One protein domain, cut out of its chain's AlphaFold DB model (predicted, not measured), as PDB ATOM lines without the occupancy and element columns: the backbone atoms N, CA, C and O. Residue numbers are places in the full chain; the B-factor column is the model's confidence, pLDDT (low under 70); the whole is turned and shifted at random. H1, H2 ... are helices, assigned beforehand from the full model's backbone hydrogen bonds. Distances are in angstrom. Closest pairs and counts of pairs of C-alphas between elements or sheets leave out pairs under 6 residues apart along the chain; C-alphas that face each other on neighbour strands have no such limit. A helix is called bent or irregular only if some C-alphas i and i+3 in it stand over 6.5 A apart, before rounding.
ATOM      1  N   GLN A   4     216.010 141.925 214.035       91.50
ATOM      2  CA  GLN A   4     215.908 141.058 212.861       91.50
ATOM      3  C   GLN A   4     214.574 140.312 212.855       91.50
ATOM      4  O   GLN A   4     213.879 140.298 211.840       91.50
ATOM      5  N   ARG A   5     214.165 139.773 214.005       94.81
ATOM      6  CA  ARG A   5     212.883 139.081 214.158       94.81
ATOM      7  C   ARG A   5     211.695 140.010 213.929       94.81
ATOM      8  O   ARG A   5     210.753 139.641 213.237       94.81
ATOM      9  N   ARG A   6     211.779 141.260 214.396       95.25
ATOM     10  CA  ARG A   6     210.749 142.275 214.120       95.25
ATOM     11  C   ARG A   6     210.638 142.612 212.637       95.25
ATOM     12  O   ARG A   6     209.531 142.779 212.130       95.25
ATOM     13  N   ALA A   7     211.775 142.716 211.948       96.62
ATOM     14  CA  ALA A   7     211.795 142.957 210.512       96.62
ATOM     15  C   ALA A   7     211.170 141.786 209.737       96.62
ATOM     16  O   ALA A   7     210.395 142.034 208.820       96.62
ATOM     17  N   LEU A   8     211.447 140.539 210.140       98.06
ATOM     18  CA  LEU A   8     210.824 139.346 209.560       98.06
ATOM     19  C   LEU A   8     209.300 139.354 209.738       98.06
ATOM     20  O   LEU A   8     208.588 139.240 208.748       98.06
ATOM     21  N   VAL A   9     208.801 139.545 210.964       98.19
ATOM     22  CA  VAL A   9     207.354 139.558 211.262       98.19
ATOM     23  C   VAL A   9     206.626 140.620 210.439       98.19
ATOM     24  O   VAL A   9     205.627 140.330 209.785       98.19
ATOM     25  N   SER A  10     207.158 141.845 210.414       97.75
ATOM     26  CA  SER A  10     206.552 142.937 209.648       97.75
ATOM     27  C   SER A  10     206.603 142.677 208.137       97.75
ATOM     28  O   SER A  10     205.621 142.909 207.431       97.75
ATOM     29  N   ALA A  11     207.723 142.150 207.628       98.31
ATOM     30  CA  ALA A  11     207.863 141.803 206.217       98.31
ATOM     31  C   ALA A  11     206.927 140.661 205.800       98.31
ATOM     32  O   ALA A  11     206.347 140.732 204.719       98.31
ATOM     33  N   TYR A  12     206.737 139.654 206.658       98.50
ATOM     34  CA  TYR A  12     205.814 138.546 206.426       98.50
ATOM     35  C   TYR A  12     204.373 139.044 206.304       98.50
ATOM     36  O   TYR A  12     203.712 138.796 205.295       98.50
ATOM     37  N   TRP A  13     203.895 139.833 207.270       98.31
ATOM     38  CA  TRP A  13     202.524 140.340 207.213       98.31
ATOM     39  C   TRP A  13     202.299 141.288 206.039       98.31
ATOM     40  O   TRP A  13     201.279 141.197 205.346       98.31
ATOM     41  N   ARG A  14     203.288 142.131 205.727       98.25
ATOM     42  CA  ARG A  14     203.231 142.989 204.542       98.25
ATOM     43  C   ARG A  14     203.234 142.185 203.241       98.25
ATOM     44  O   ARG A  14     202.533 142.562 202.302       98.25
ATOM     45  N   PHE A  15     203.991 141.090 203.173       98.19
ATOM     46  CA  PHE A  15     203.943 140.159 202.048       98.19
ATOM     47  C   PHE A  15     202.523 139.611 201.869       98.19
ATOM     48  O   PHE A  15     201.962 139.732 200.781       98.19
ATOM     49  N   CYS A  16     201.913 139.084 202.932       96.88
ATOM     50  CA  CYS A  16     200.564 138.519 202.903       96.88
ATOM     51  C   CYS A  16     199.511 139.523 202.404       96.88
ATOM     52  O   CYS A  16     198.694 139.199 201.532       96.88
ATOM     53  N   GLU A  17     199.551 140.753 202.920       97.12
ATOM     54  CA  GLU A  17     198.672 141.845 202.493       97.12
ATOM     55  C   GLU A  17     198.806 142.102 200.984       97.12
ATOM     56  O   GLU A  17     197.822 142.046 200.242       97.12
ATOM     57  N   LEU A  18     200.036 142.317 200.505       97.62
ATOM     58  CA  LEU A  18     200.311 142.633 199.101       97.62
ATOM     59  C   LEU A  18     199.988 141.472 198.156       97.62
ATOM     60  O   LEU A  18     199.432 141.690 197.078       97.62
ATOM     61  N   PHE A  19     200.287 140.240 198.565       96.38
ATOM     62  CA  PHE A  19     200.035 139.032 197.781       96.38
ATOM     63  C   PHE A  19     198.534 138.786 197.539       96.38
ATOM     64  O   PHE A  19     198.144 138.151 196.560       96.38
ATOM     65  N   SER A  20     197.671 139.347 198.388       93.94
ATOM     66  CA  SER A  20     196.204 139.283 198.241       93.94
ATOM     67  C   SER A  20     195.620 140.423 197.420       93.94
ATOM     68  O   SER A  20     194.427 140.422 197.121       93.94
ATOM     69  N   GLY A  21     196.446 141.418 197.114       95.38
ATOM     70  CA  GLY A  21     196.034 142.650 196.476       95.38
ATOM     71  C   GLY A  21     195.814 142.517 194.974       95.38
ATOM     72  O   GLY A  21     195.739 141.426 194.395       95.38
ATOM     73  N   ASP A  22     195.727 143.669 194.316       97.88
ATOM     74  CA  ASP A  22     195.674 143.752 192.862       97.88
ATOM     75  C   ASP A  22     196.981 143.279 192.195       97.88
ATOM     76  O   ASP A  22     197.956 142.883 192.836       97.88
ATOM     77  N   ARG A  23     197.024 143.306 190.858       97.62
ATOM     78  CA  ARG A  23     198.208 142.864 190.110       97.62
ATOM     79  C   ARG A  23     199.480 143.628 190.501       97.62
ATOM     80  O   ARG A  23     200.541 143.013 190.548       97.62
ATOM     81  N   ALA A  24     199.400 144.939 190.713       98.06
ATOM     82  CA  ALA A  24     200.568 145.752 191.035       98.06
ATOM     83  C   ALA A  24     201.071 145.448 192.452       98.06
ATOM     84  O   ALA A  24     202.275 145.312 192.656       98.06
ATOM     85  N   GLN A  25     200.155 145.266 193.404       97.75
ATOM     86  CA  GLN A  25     200.479 144.857 194.770       97.75
ATOM     87  C   GLN A  25     201.112 143.464 194.806       97.75
ATOM     88  O   GLN A  25     202.151 143.292 195.438       97.75
ATOM     89  N   ARG A  26     200.571 142.499 194.054       97.56
ATOM     90  CA  ARG A  26     201.168 141.159 193.953       97.56
ATOM     91  C   ARG A  26     202.590 141.199 193.404       97.56
ATOM     92  O   ARG A  26     203.465 140.573 193.982       97.56
ATOM     93  N   LEU A  27     202.852 141.994 192.365       97.69
ATOM     94  CA  LEU A  27     204.219 142.187 191.860       97.69
ATOM     95  C   LEU A  27     205.137 142.862 192.891       97.69
ATOM     96  O   LEU A  27     206.318 142.545 192.967       97.69
ATOM     97  N   ALA A  28     204.611 143.781 193.702       97.06
ATOM     98  CA  ALA A  28     205.381 144.395 194.780       97.06
ATOM     99  C   ALA A  28     205.686 143.412 195.928       97.06
ATOM    100  O   ALA A  28     206.679 143.601 196.631       97.06
ATOM    101  N   SER A  29     204.867 142.368 196.111       97.50
ATOM    102  CA  SER A  29     205.088 141.343 197.139       97.50
ATOM    103  C   SER A  29     206.358 140.519 196.897       97.50
ATOM    104  O   SER A  29     206.968 140.077 197.865       97.50
ATOM    105  N   ASP A  30     206.836 140.406 195.649       96.88
ATOM    106  CA  ASP A  30     208.055 139.654 195.307       96.88
ATOM    107  C   ASP A  30     209.289 140.150 196.084       96.88
ATOM    108  O   ASP A  30     210.139 139.357 196.490       96.88
ATOM    109  N   ALA A  31     209.371 141.454 196.374       97.38
ATOM    110  CA  ALA A  31     210.461 142.033 197.167       97.38
ATOM    111  C   ALA A  31     210.477 141.555 198.634       97.38
ATOM    112  O   ALA A  31     211.483 141.714 199.328       97.38
ATOM    113  N   LEU A  32     209.368 140.986 199.108       98.19
ATOM    114  CA  LEU A  32     209.180 140.455 200.458       98.19
ATOM    115  C   LEU A  32     209.039 138.928 200.471       98.19
ATOM    116  O   LEU A  32     208.826 138.355 201.536       98.19
ATOM    117  N   TRP A  33     209.198 138.261 199.321       97.19
ATOM    118  CA  TRP A  33     209.115 136.800 199.212       97.19
ATOM    119  C   TRP A  33     210.056 136.091 200.193       97.19
ATOM    120  O   TRP A  33     209.677 135.105 200.814       97.19
ATOM    121  N   TRP A  34     211.247 136.654 200.419       98.19
ATOM    122  CA  TRP A  34     212.219 136.137 201.385       98.19
ATOM    123  C   TRP A  34     211.638 135.949 202.796       98.19
ATOM    124  O   TRP A  34     212.075 135.055 203.509       98.19
ATOM    125  N   ALA A  35     210.670 136.775 203.213       98.12
ATOM    126  CA  ALA A  35     210.067 136.680 204.539       98.12
ATOM    127  C   ALA A  35     209.102 135.495 204.628       98.12
ATOM    128  O   ALA A  35     209.060 134.818 205.651       98.12
ATOM    129  N   ARG A  36     208.363 135.215 203.543       97.62
ATOM    130  CA  ARG A  36     207.546 134.001 203.422       97.62
ATOM    131  C   ARG A  36     208.432 132.761 203.507       97.62
ATOM    132  O   ARG A  36     208.143 131.885 204.316       97.62
ATOM    133  N   GLU A  37     209.503 132.722 202.717       98.00
ATOM    134  CA  GLU A  37     210.434 131.587 202.711       98.00
ATOM    135  C   GLU A  37     211.081 131.402 204.080       98.00
ATOM    136  O   GLU A  37     211.082 130.301 204.594       98.00
ATOM    137  N   ALA A  38     211.521 132.475 204.741       98.25
ATOM    138  CA  ALA A  38     212.125 132.363 206.066       98.25
ATOM    139  C   ALA A  38     211.165 131.793 207.128       98.25
ATOM    140  O   ALA A  38     211.606 131.061 208.016       98.25
ATOM    141  N   VAL A  39     209.866 132.112 207.062       98.25
ATOM    142  CA  VAL A  39     208.861 131.504 207.954       98.25
ATOM    143  C   VAL A  39     208.670 130.023 207.621       98.25
ATOM    144  O   VAL A  39     208.662 129.206 208.537       98.25
ATOM    145  N   HIS A  40     208.569 129.673 206.339       97.12
ATOM    146  CA  HIS A  40     208.437 128.284 205.891       97.12
ATOM    147  C   HIS A  40     209.675 127.439 206.246       97.12
ATOM    148  O   HIS A  40     209.550 126.412 206.904       97.12
ATOM    149  N   ASP A  41     210.879 127.933 205.954       97.12
ATOM    150  CA  ASP A  41     212.149 127.303 206.330       97.12
ATOM    151  C   ASP A  41     212.242 127.096 207.849       97.12
ATOM    152  O   ASP A  41     212.737 126.071 208.315       97.12
ATOM    153  N   SER A  42     211.746 128.055 208.644       96.88
ATOM    154  CA  SER A  42     211.701 127.906 210.104       96.88
ATOM    155  C   SER A  42     210.795 126.745 210.511       96.88
ATOM    156  O   SER A  42     211.195 125.932 211.339       96.88
ATOM    157  N   VAL A  43     209.605 126.636 209.913       97.00
ATOM    158  CA  VAL A  43     208.675 125.523 210.161       97.00
ATOM    159  C   VAL A  43     209.337 124.177 209.860       97.00
ATOM    160  O   VAL A  43     209.279 123.264 210.687       97.00
ATOM    161  N   GLU A  44     210.021 124.058 208.725       94.12
ATOM    162  CA  GLU A  44     210.653 122.805 208.314       94.12
ATOM    163  C   GLU A  44     211.903 122.457 209.137       94.12
ATOM    164  O   GLU A  44     212.104 121.296 209.496       94.12
ATOM    165  N   GLN A  45     212.758 123.439 209.434       93.88
ATOM    166  CA  GLN A  45     214.154 123.178 209.811       93.88
ATOM    167  C   GLN A  45     214.521 123.640 211.221       93.88
ATOM    168  O   GLN A  45     215.470 123.111 211.805       93.88
ATOM    169  N   ALA A  46     213.816 124.624 211.783       96.50
ATOM    170  CA  ALA A  46     214.170 125.147 213.095       96.50
ATOM    171  C   ALA A  46     213.726 124.190 214.222       96.50
ATOM    172  O   ALA A  46     212.796 123.385 214.053       96.50
ATOM    173  N   PRO A  47     214.370 124.264 215.401       97.25
ATOM    174  CA  PRO A  47     213.869 123.613 216.604       97.25
ATOM    175  C   PRO A  47     212.441 124.074 216.925       97.25
ATOM    176  O   PRO A  47     212.150 125.266 216.864       97.25
ATOM    177  N   LEU A  48     211.565 123.149 217.338       97.06
ATOM    178  CA  LEU A  48     210.147 123.437 217.598       97.06
ATOM    179  C   LEU A  48     209.937 124.648 218.525       97.06
ATOM    180  O   LEU A  48     209.083 125.483 218.254       97.06
ATOM    181  N   ALA A  49     210.745 124.787 219.581       96.75
ATOM    182  CA  ALA A  49     210.658 125.928 220.494       96.75
ATOM    183  C   ALA A  49     210.877 127.282 219.787       96.75
ATOM    184  O   ALA A  49     210.155 128.237 220.055       96.75
ATOM    185  N   GLU A  50     211.818 127.357 218.842       97.38
ATOM    186  CA  GLU A  50     212.094 128.585 218.088       97.38
ATOM    187  C   GLU A  50     210.952 128.929 217.121       97.38
ATOM    188  O   GLU A  50     210.631 130.110 216.942       97.38
ATOM    189  N   VAL A  51     210.312 127.905 216.541       97.75
ATOM    190  CA  VAL A  51     209.120 128.062 215.691       97.75
ATOM    191  C   VAL A  51     207.942 128.577 216.508       97.75
ATOM    192  O   VAL A  51     207.300 129.544 216.107       97.75
ATOM    193  N   ILE A  52     207.688 127.986 217.676       97.56
ATOM    194  CA  ILE A  52     206.611 128.414 218.576       97.56
ATOM    195  C   ILE A  52     206.822 129.865 219.022       97.56
ATOM    196  O   ILE A  52     205.900 130.670 218.920       97.56
ATOM    197  N   ASP A  53     208.047 130.235 219.402       96.81
ATOM    198  CA  ASP A  53     208.366 131.620 219.750       96.81
ATOM    199  C   ASP A  53     208.165 132.579 218.554       96.81
ATOM    200  O   ASP A  53     207.837 133.752 218.741       96.81
ATOM    201  N   LEU A  54     208.411 132.127 217.315       98.00
ATOM    202  CA  LEU A  54     208.209 132.944 216.111       98.00
ATOM    203  C   LEU A  54     206.715 133.116 215.837       98.00
ATOM    204  O   LEU A  54     206.278 134.188 215.428       98.00
ATOM    205  N   PHE A  55     205.939 132.065 216.075       98.25
ATOM    206  CA  PHE A  55     204.495 132.058 215.911       98.25
ATOM    207  C   PHE A  55     203.821 132.981 216.924       98.25
ATOM    208  O   PHE A  55     202.948 133.753 216.534       98.25
ATOM    209  N   ASP A  56     204.286 133.005 218.174       97.75
ATOM    210  CA  ASP A  56     203.837 133.992 219.159       97.75
ATOM    211  C   ASP A  56     204.119 135.428 218.698       97.75
ATOM    212  O   ASP A  56     203.236 136.285 218.771       97.75
ATOM    213  N   ASP A  57     205.304 135.691 218.142       97.75
ATOM    214  CA  ASP A  57     205.654 137.011 217.610       97.75
ATOM    215  C   ASP A  57     204.800 137.397 216.381       97.75
ATOM    216  O   ASP A  57     204.391 138.556 216.251       97.75
ATOM    217  N   LEU A  58     204.489 136.441 215.497       98.25
ATOM    218  CA  LEU A  58     203.597 136.638 214.348       98.25
ATOM    219  C   LEU A  58     202.158 136.927 214.791       98.25
ATOM    220  O   LEU A  58     201.547 137.859 214.272       98.25
ATOM    221  N   LEU A  59     201.631 136.171 215.757       98.19
ATOM    222  CA  LEU A  59     200.272 136.321 216.289       98.19
ATOM    223  C   LEU A  59     200.107 137.585 217.139       98.19
ATOM    224  O   LEU A  59     199.027 138.178 217.166       98.19
ATOM    225  N   ALA A  60     201.160 138.021 217.832       97.06
ATOM    226  CA  ALA A  60     201.149 139.249 218.618       97.06
ATOM    227  C   ALA A  60     201.134 140.517 217.746       97.06
ATOM    228  O   ALA A  60     200.752 141.585 218.239       97.06
ATOM    229  N   ALA A  61     201.513 140.423 216.466       97.12
ATOM    230  CA  ALA A  61     201.542 141.566 215.562       97.12
ATOM    231  C   ALA A  61     200.145 142.222 215.432       97.12
ATOM    232  O   ALA A  61     199.136 141.526 215.269       97.12
ATOM    233  N   PRO A  62     200.043 143.564 215.499       95.00
ATOM    234  CA  PRO A  62     198.772 144.272 215.320       95.00
ATOM    235  C   PRO A  62     198.080 143.967 213.986       95.00
ATOM    236  O   PRO A  62     196.856 143.907 213.929       95.00
ATOM    237  N   GLU A  63     198.868 143.768 212.934       94.44
ATOM    238  CA  GLU A  63     198.436 143.473 211.568       94.44
ATOM    239  C   GLU A  63     198.197 141.979 211.284       94.44
ATOM    240  O   GLU A  63     197.968 141.615 210.131       94.44
ATOM    241  N   ALA A  64     198.258 141.114 212.302       97.31
ATOM    242  CA  ALA A  64     198.104 139.677 212.119       97.31
ATOM    243  C   ALA A  64     196.723 139.302 211.557       97.31
ATOM    244  O   ALA A  64     195.689 139.588 212.163       97.31
ATOM    245  N   ASP A  65     196.722 138.592 210.428       97.56
ATOM    246  CA  ASP A  65     195.547 137.918 209.876       97.56
ATOM    247  C   ASP A  65     195.546 136.459 210.347       97.56
ATOM    248  O   ASP A  65     196.257 135.604 209.811       97.56
ATOM    249  N   LEU A  66     194.751 136.184 211.382       97.81
ATOM    250  CA  LEU A  66     194.715 134.886 212.060       97.81
ATOM    251  C   LEU A  66     194.221 133.764 211.144       97.81
ATOM    252  O   LEU A  66     194.696 132.634 211.246       97.81
ATOM    253  N   SER A  67     193.329 134.086 210.205       97.00
ATOM    254  CA  SER A  67     192.823 133.109 209.243       97.00
ATOM    255  C   SER A  67     193.920 132.642 208.295       97.00
ATOM    256  O   SER A  67     194.094 131.446 208.063       97.00
ATOM    257  N   ARG A  68     194.732 133.588 207.816       96.81
ATOM    258  CA  ARG A  68     195.876 133.294 206.962       96.81
ATOM    259  C   ARG A  68     197.014 132.617 207.715       96.81
ATOM    260  O   ARG A  68     197.686 131.776 207.131       96.81
ATOM    261  N   PHE A  69     197.243 132.981 208.974       98.25
ATOM    262  CA  PHE A  69     198.211 132.274 209.808       98.25
ATOM    263  C   PHE A  69     197.827 130.798 209.970       98.25
ATOM    264  O   PHE A  69     198.669 129.917 209.796       98.25
ATOM    265  N   GLY A  70     196.545 130.543 210.259       97.62
ATOM    266  CA  GLY A  70     195.972 129.205 210.362       97.62
ATOM    267  C   GLY A  70     196.143 128.396 209.080       97.62
ATOM    268  O   GLY A  70     196.790 127.358 209.103       97.62
ATOM    269  N   ALA A  71     195.639 128.917 207.957       95.75
ATOM    270  CA  ALA A  71     195.691 128.280 206.633       95.75
ATOM    271  C   ALA A  71     197.067 128.377 205.932       95.75
ATOM    272  O   ALA A  71     197.158 128.288 204.707       95.75
ATOM    273  N   GLY A  72     198.124 128.667 206.686       96.00
ATOM    274  CA  GLY A  72     199.481 128.815 206.179       96.00
ATOM    275  C   GLY A  72     200.462 128.207 207.171       96.00
ATOM    276  O   GLY A  72     200.410 127.003 207.387       96.00
ATOM    277  N   PRO A  73     201.314 129.004 207.836       98.00
ATOM    278  CA  PRO A  73     202.412 128.478 208.644       98.00
ATOM    279  C   PRO A  73     201.966 127.520 209.758       98.00
ATOM    280  O   PRO A  73     202.690 126.577 210.070       98.00
ATOM    281  N   LEU A  74     200.789 127.722 210.362       98.19
ATOM    282  CA  LEU A  74     200.286 126.800 211.381       98.19
ATOM    283  C   LEU A  74     199.871 125.450 210.788       98.19
ATOM    284  O   LEU A  74     200.216 124.410 211.343       98.19
ATOM    285  N   GLU A  75     199.155 125.457 209.666       96.94
ATOM    286  CA  GLU A  75     198.835 124.237 208.926       96.94
ATOM    287  C   GLU A  75     200.109 123.531 208.447       96.94
ATOM    288  O   GLU A  75     200.239 122.326 208.665       96.94
ATOM    289  N   ASP A  76     201.066 124.270 207.884       96.62
ATOM    290  CA  ASP A  76     202.360 123.746 207.437       96.62
ATOM    291  C   ASP A  76     203.087 123.059 208.606       96.62
ATOM    292  O   ASP A  76     203.509 121.910 208.497       96.62
ATOM    293  N   LEU A  77     203.127 123.674 209.795       97.19
ATOM    294  CA  LEU A  77     203.717 123.058 210.990       97.19
ATOM    295  C   LEU A  77     203.024 121.737 211.364       97.19
ATOM    296  O   LEU A  77     203.682 120.737 211.669       97.19
ATOM    297  N   LEU A  78     201.694 121.704 211.299       95.69
ATOM    298  CA  LEU A  78     200.897 120.516 211.599       95.69
ATOM    299  C   LEU A  78     200.948 119.445 210.500       95.69
ATOM    300  O   LEU A  78     200.616 118.295 210.793       95.69
ATOM    301  N   ARG A  79     201.410 119.777 209.281       92.88
ATOM    302  CA  ARG A  79     201.433 118.886 208.100       92.88
ATOM    303  C   ARG A  79     202.800 118.558 207.510       92.88
ATOM    304  O   ARG A  79     202.910 117.550 206.817       92.88
ATOM    305  N   GLU A  80     203.862 119.272 207.850       90.88
ATOM    306  CA  GLU A  80     205.168 119.095 207.189       90.88
ATOM    307  C   GLU A  80     206.261 118.557 208.119       90.88
ATOM    308  O   GLU A  80     207.186 117.896 207.652       90.88
ATOM    309  N   ARG A  81     206.120 118.718 209.444       91.88
ATOM    310  CA  ARG A  81     207.029 118.073 210.410       91.88
ATOM    311  C   ARG A  81     207.047 116.539 210.276       91.88
ATOM    312  O   ARG A  81     206.008 115.942 209.966       91.88
ATOM    313  N   PRO A  82     208.195 115.887 210.555       93.19
ATOM    314  CA  PRO A  82     208.302 114.430 210.577       93.19
ATOM    315  C   PRO A  82     207.232 113.773 211.456       93.19
ATOM    316  O   PRO A  82     206.812 114.328 212.474       93.19
ATOM    317  N   LEU A  83     206.789 112.570 211.074       91.44
ATOM    318  CA  LEU A  83     205.696 111.865 211.757       91.44
ATOM    319  C   LEU A  83     205.995 111.625 213.242       91.44
ATOM    320  O   LEU A  83     205.101 111.736 214.077       91.44
ATOM    321  N   GLU A  84     207.248 111.327 213.569       93.19
ATOM    322  CA  GLU A  84     207.737 111.111 214.927       93.19
ATOM    323  C   GLU A  84     207.651 112.357 215.819       93.19
ATOM    324  O   GLU A  84     207.586 112.218 217.037       93.19
ATOM    325  N   GLU A  85     207.588 113.557 215.236       94.25
ATOM    326  CA  GLU A  85     207.503 114.822 215.971       94.25
ATOM    327  C   GLU A  85     206.064 115.335 216.122       94.25
ATOM    328  O   GLU A  85     205.812 116.256 216.896       94.25
ATOM    329  N   ARG A  86     205.091 114.749 215.410       92.44
ATOM    330  CA  ARG A  86     203.698 115.236 215.377       92.44
ATOM    331  C   ARG A  86     203.056 115.352 216.743       92.44
ATOM    332  O   ARG A  86     202.330 116.310 216.995       92.44
ATOM    333  N   PHE A  87     203.327 114.389 217.616       92.94
ATOM    334  CA  PHE A  87     202.786 114.393 218.967       92.94
ATOM    335  C   PHE A  87     203.315 115.582 219.783       92.94
ATOM    336  O   PHE A  87     202.537 116.275 220.444       92.94
ATOM    337  N   ASP A  88     204.618 115.856 219.692       95.56
ATOM    338  CA  ASP A  88     205.259 116.968 220.395       95.56
ATOM    339  C   ASP A  88     204.797 118.315 219.827       95.56
ATOM    340  O   ASP A  88     204.485 119.232 220.586       95.56
ATOM    341  N   VAL A  89     204.658 118.413 218.501       96.69
ATOM    342  CA  VAL A  89     204.090 119.584 217.817       96.69
ATOM    343  C   VAL A  89     202.659 119.848 218.289       96.69
ATOM    344  O   VAL A  89     202.354 120.961 218.718       96.69
ATOM    345  N   ALA A  90     201.787 118.835 218.253       96.44
ATOM    346  CA  ALA A  90     200.395 118.962 218.682       96.44
ATOM    347  C   ALA A  90     200.300 119.410 220.144       96.44
ATOM    348  O   ALA A  90     199.524 120.306 220.469       96.44
ATOM    349  N   THR A  91     201.124 118.818 221.012       96.38
ATOM    350  CA  THR A  91     201.179 119.161 222.436       96.38
ATOM    351  C   THR A  91     201.646 120.600 222.637       96.38
ATOM    352  O   THR A  91     200.997 121.352 223.358       96.38
ATOM    353  N   ALA A  92     202.715 121.025 221.960       96.69
ATOM    354  CA  ALA A  92     203.234 122.385 222.074       96.69
ATOM    355  C   ALA A  92     202.214 123.438 221.607       96.69
ATOM    356  O   ALA A  92     202.037 124.458 222.273       96.69
ATOM    357  N   VAL A  93     201.506 123.186 220.502       97.31
ATOM    358  CA  VAL A  93     200.440 124.077 220.009       97.31
ATOM    359  C   VAL A  93     199.245 124.094 220.969       97.31
ATOM    360  O   VAL A  93     198.723 125.167 221.279       97.31
ATOM    361  N   ALA A  94     198.836 122.935 221.496       97.00
ATOM    362  CA  ALA A  94     197.755 122.840 222.477       97.00
ATOM    363  C   ALA A  94     198.098 123.614 223.758       97.00
ATOM    364  O   ALA A  94     197.262 124.342 224.293       97.00
ATOM    365  N   GLU A  95     199.348 123.539 224.223       96.62
ATOM    366  CA  GLU A  95     199.812 124.331 225.362       96.62
ATOM    367  C   GLU A  95     199.641 125.835 225.118       96.62
ATOM    368  O   GLU A  95     199.159 126.531 226.015       96.62
ATOM    369  N   GLN A  96     199.967 126.339 223.920       96.88
ATOM    370  CA  GLN A  96     199.776 127.760 223.594       96.88
ATOM    371  C   GLN A  96     198.306 128.176 223.535       96.88
ATOM    372  O   GLN A  96     197.972 129.307 223.870       96.88
ATOM    373  N   CYS A  97     197.390 127.255 223.236       96.62
ATOM    374  CA  CYS A  97     195.951 127.521 223.314       96.62
ATOM    375  C   CYS A  97     195.444 127.737 224.751       96.62
ATOM    376  O   CYS A  97     194.321 128.214 224.946       96.62
ATOM    377  N   HIS A  98     196.253 127.397 225.759       94.50
ATOM    378  CA  HIS A  98     195.907 127.499 227.174       94.50
ATOM    379  C   HIS A  98     196.755 128.505 227.960       94.50
ATOM    380  O   HIS A  98     196.429 128.785 229.118       94.50
ATOM    381  N   ARG A  99     197.832 129.052 227.379       91.06
ATOM    382  CA  ARG A  99     198.784 129.910 228.098       91.06
ATOM    383  C   ARG A  99     199.206 131.132 227.289       91.06
ATOM    384  O   ARG A  99     199.223 131.112 226.069       91.06
ATOM    385  N   GLY A 100     199.627 132.170 228.005       84.88
ATOM    386  CA  GLY A 100     200.176 133.383 227.403       84.88
ATOM    387  C   GLY A 100     199.117 134.385 226.942       84.88
ATOM    388  O   GLY A 100     197.913 134.170 227.060       84.88
ATOM    389  N   GLU A 101     199.594 135.524 226.447       92.00
ATOM    390  CA  GLU A 101     198.756 136.649 226.006       92.00
ATOM    391  C   GLU A 101     198.147 136.418 224.610       92.00
ATOM    392  O   GLU A 101     197.182 137.077 224.231       92.00
ATOM    393  N   THR A 102     198.687 135.460 223.850       95.06
ATOM    394  CA  THR A 102     198.280 135.093 222.485       95.06
ATOM    395  C   THR A 102     197.317 133.902 222.434       95.06
ATOM    396  O   THR A 102     196.886 133.538 221.341       95.06
ATOM    397  N   ALA A 103     196.924 133.315 223.574       96.50
ATOM    398  CA  ALA A 103     196.142 132.071 223.628       96.50
ATOM    399  C   ALA A 103     194.838 132.112 222.810       96.50
ATOM    400  O   ALA A 103     194.511 131.168 222.090       96.50
ATOM    401  N   ASP A 104     194.099 133.221 222.871       97.25
ATOM    402  CA  ASP A 104     192.868 133.395 222.089       97.25
ATOM    403  C   ASP A 104     193.147 133.419 220.583       97.25
ATOM    404  O   ASP A 104     192.394 132.840 219.804       97.25
ATOM    405  N   ARG A 105     194.270 134.020 220.179       98.19
ATOM    406  CA  ARG A 105     194.679 134.143 218.775       98.19
ATOM    407  C   ARG A 105     195.159 132.810 218.210       98.19
ATOM    408  O   ARG A 105     194.866 132.513 217.058       98.19
ATOM    409  N   TRP A 106     195.823 131.988 219.025       98.19
ATOM    410  CA  TRP A 106     196.141 130.598 218.685       98.19
ATOM    411  C   TRP A 106     194.878 129.777 218.423       98.19
ATOM    412  O   TRP A 106     194.768 129.126 217.386       98.19
ATOM    413  N   ARG A 107     193.896 129.853 219.333       97.69
ATOM    414  CA  ARG A 107     192.616 129.144 219.178       97.69
ATOM    415  C   ARG A 107     191.851 129.603 217.941       97.69
ATOM    416  O   ARG A 107     191.312 128.767 217.227       97.69
ATOM    417  N   GLU A 108     191.821 130.906 217.678       97.50
ATOM    418  CA  GLU A 108     191.180 131.461 216.483       97.50
ATOM    419  C   GLU A 108     191.902 131.046 215.194       97.50
ATOM    420  O   GLU A 108     191.257 130.647 214.230       97.50
ATOM    421  N   ALA A 109     193.236 131.057 215.168       98.06
ATOM    422  CA  ALA A 109     193.980 130.602 213.999       98.06
ATOM    423  C   ALA A 109     193.743 129.117 213.686       98.06
ATOM    424  O   ALA A 109     193.593 128.753 212.518       98.06
ATOM    425  N   LEU A 110     193.651 128.261 214.710       97.38
ATOM    426  CA  LEU A 110     193.384 126.829 214.535       97.38
ATOM    427  C   LEU A 110     192.071 126.552 213.800       97.38
ATOM    428  O   LEU A 110     191.992 125.564 213.075       97.38
ATOM    429  N   THR A 111     191.071 127.438 213.885       96.25
ATOM    430  CA  THR A 111     189.809 127.254 213.146       96.25
ATOM    431  C   THR A 111     189.975 127.379 211.632       96.25
ATOM    432  O   THR A 111     189.049 127.052 210.893       96.25
ATOM    433  N   SER A 112     191.121 127.884 211.171       96.50
ATOM    434  CA  SER A 112     191.447 128.065 209.755       96.50
ATOM    435  C   SER A 112     192.475 127.056 209.243       96.50
ATOM    436  O   SER A 112     192.904 127.186 208.104       96.50
ATOM    437  N   VAL A 113     192.859 126.055 210.042       96.00
ATOM    438  CA  VAL A 113     193.755 124.962 209.626       96.00
ATOM    439  C   VAL A 113     192.988 123.922 208.809       96.00
ATOM    440  O   VAL A 113     191.928 123.457 209.231       96.00
ATOM    441  N   TRP A 114     193.519 123.531 207.647       92.19
ATOM    442  CA  TRP A 114     192.893 122.568 206.742       92.19
ATOM    443  C   TRP A 114     193.704 121.274 206.700       92.19
ATOM    444  O   TRP A 114     194.717 121.143 206.017       92.19
ATOM    445  N   ILE A 115     193.220 120.268 207.423       90.69
ATOM    446  CA  ILE A 115     193.888 118.970 207.533       90.69
ATOM    447  C   ILE A 115     192.941 117.821 207.181       90.69
ATOM    448  O   ILE A 115     191.713 117.926 207.294       90.69
ATOM    449  N   THR A 116     193.509 116.703 206.730       91.00
ATOM    450  CA  THR A 116     192.730 115.490 206.463       91.00
ATOM    451  C   THR A 116     192.423 114.740 207.762       91.00
ATOM    452  O   THR A 116     193.062 114.971 208.787       91.00
ATOM    453  N   GLN A 117     191.488 113.782 207.724       90.75
ATOM    454  CA  GLN A 117     191.263 112.881 208.867       90.75
ATOM    455  C   GLN A 117     192.556 112.169 209.298       90.75
ATOM    456  O   GLN A 117     192.808 112.040 210.489       90.75
ATOM    457  N   TYR A 118     193.388 111.753 208.336       89.06
ATOM    458  CA  TYR A 118     194.656 111.081 208.627       89.06
ATOM    459  C   TYR A 118     195.598 111.969 209.445       89.06
ATOM    460  O   TYR A 118     196.191 111.502 210.409       89.06
ATOM    461  N   ASP A 119     195.711 113.247 209.080       90.31
ATOM    462  CA  ASP A 119     196.540 114.201 209.819       90.31
ATOM    463  C   ASP A 119     195.953 114.464 211.212       90.31
ATOM    464  O   ASP A 119     196.688 114.494 212.193       90.31
ATOM    465  N   ARG A 120     194.622 114.590 211.323       89.94
ATOM    466  CA  ARG A 120     193.935 114.801 212.607       89.94
ATOM    467  C   ARG A 120     194.175 113.657 213.590       89.94
ATOM    468  O   ARG A 120     194.474 113.920 214.750       89.94
ATOM    469  N   ASP A 121     194.119 112.410 213.122       90.56
ATOM    470  CA  ASP A 121     194.374 111.222 213.950       90.56
ATOM    471  C   ASP A 121     195.788 111.226 214.570       90.56
ATOM    472  O   ASP A 121     196.032 110.573 215.587       90.56
ATOM    473  N   LEU A 122     196.727 111.972 213.976       90.69
ATOM    474  CA  LEU A 122     198.102 112.144 214.458       90.69
ATOM    475  C   LEU A 122     198.269 113.331 215.422       90.69
ATOM    476  O   LEU A 122     199.354 113.515 215.974       90.69
ATOM    477  N   LEU A 123     197.218 114.127 215.640       92.81
ATOM    478  CA  LEU A 123     197.231 115.361 216.432       92.81
ATOM    479  C   LEU A 123     196.186 115.337 217.572       92.81
ATOM    480  O   LEU A 123     195.457 116.314 217.749       92.81
ATOM    481  N   PRO A 124     196.107 114.271 218.396       91.75
ATOM    482  CA  PRO A 124     195.014 114.093 219.360       91.75
ATOM    483  C   PRO A 124     194.933 115.201 220.422       91.75
ATOM    484  O   PRO A 124     193.865 115.467 220.962       91.75
ATOM    485  N   ALA A 125     196.044 115.885 220.719       94.25
ATOM    486  CA  ALA A 125     196.063 117.012 221.657       94.25
ATOM    487  C   ALA A 125     195.292 118.249 221.149       94.25
ATOM    488  O   ALA A 125     194.989 119.145 221.931       94.25
ATOM    489  N   LEU A 126     194.979 118.307 219.851       93.81
ATOM    490  CA  LEU A 126     194.304 119.430 219.203       93.81
ATOM    491  C   LEU A 126     192.859 119.112 218.798       93.81
ATOM    492  O   LEU A 126     192.218 119.937 218.145       93.81
ATOM    493  N   ASP A 127     192.323 117.951 219.182       88.94
ATOM    494  CA  ASP A 127     191.008 117.493 218.719       88.94
ATOM    495  C   ASP A 127     189.871 118.468 219.051       88.94
ATOM    496  O   ASP A 127     188.979 118.664 218.228       88.94
TER     497      ASP A 127
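This is residues 4 to 127 of the 137 residues of an uncharacterized protein of Streptomyces sp. NP160 (UniProt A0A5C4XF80). A loosely packed up-and-down bundle of H2b, H3, H4 and H5 makes the middle, with H6 crossing H4. The bent longest helix, H2, leads out of it to H2a, which pairs with H1 as a hairpin at one end of the long axis; short H7 is near the other. The printed part has 124 residues, seven named helices in the order H1 to H7 and no named strand: all helix. It is compact, with a radius of gyration of the C-alphas of 14.3 A, and spans 43 by 29 by 25 A.

H2, residues 23 to 45, was assigned as one helix by its hydrogen bonds but is bent: C-alphas 31 and 34 are 7.5 A apart. Its arms are H2a, residues 23 to 31, and H2b, residues 34 to 45, 15.6 A long. H1, residues 4 to 19, is 22.0 A long and begins at C-alpha 4 (215.908, 141.058, 212.861). H3 is residues 48 to 60, 18.2 A; H4, 66 to 80, 19.6 A; H5, 83 to 96, 20.7 A; H6, 103 to 110; H7, 117 to 121, ending at C-alpha 121 (194.374, 111.222, 213.950). H5 is irregular, with C-alphas 84 and 87 7.2 A apart, and H4 only just, with C-alphas 71 and 74 6.8 A apart.

H2b touches H4 with residues 39 to 44 alone, closest C-alphas Val 43 and Leu 77, 5.6 A. H4 and H5 form a helical hairpin, closest C-alphas Leu 78 and Val 89, 7.1 A. H3 and H4 are close but not clearly touching, closest C-alphas Leu 59 and Leu 66, 7.1 A. H6 touches H4, closest C-alphas Gly 70 and Ala 109, 4.4 A. H1 and H2a touch at a shallow tilt of 22 degrees, opposite ways, closest C-alphas Phe 19 and Arg 26, 4.5 A. H7 touches no helix. Every O i to N i+4 pair is within hydrogen-bond range in H1, H2b, H3, H6 and H7, against 3 of 5 in H2a, 9 of 11 in H4 and 8 of 10 in H5.

The C-alphas farthest apart, Ala 24 and Pro 124, are 42.8 A apart. The printed part has no cut and no long link, and no printed residue is under 70 in pLDDT.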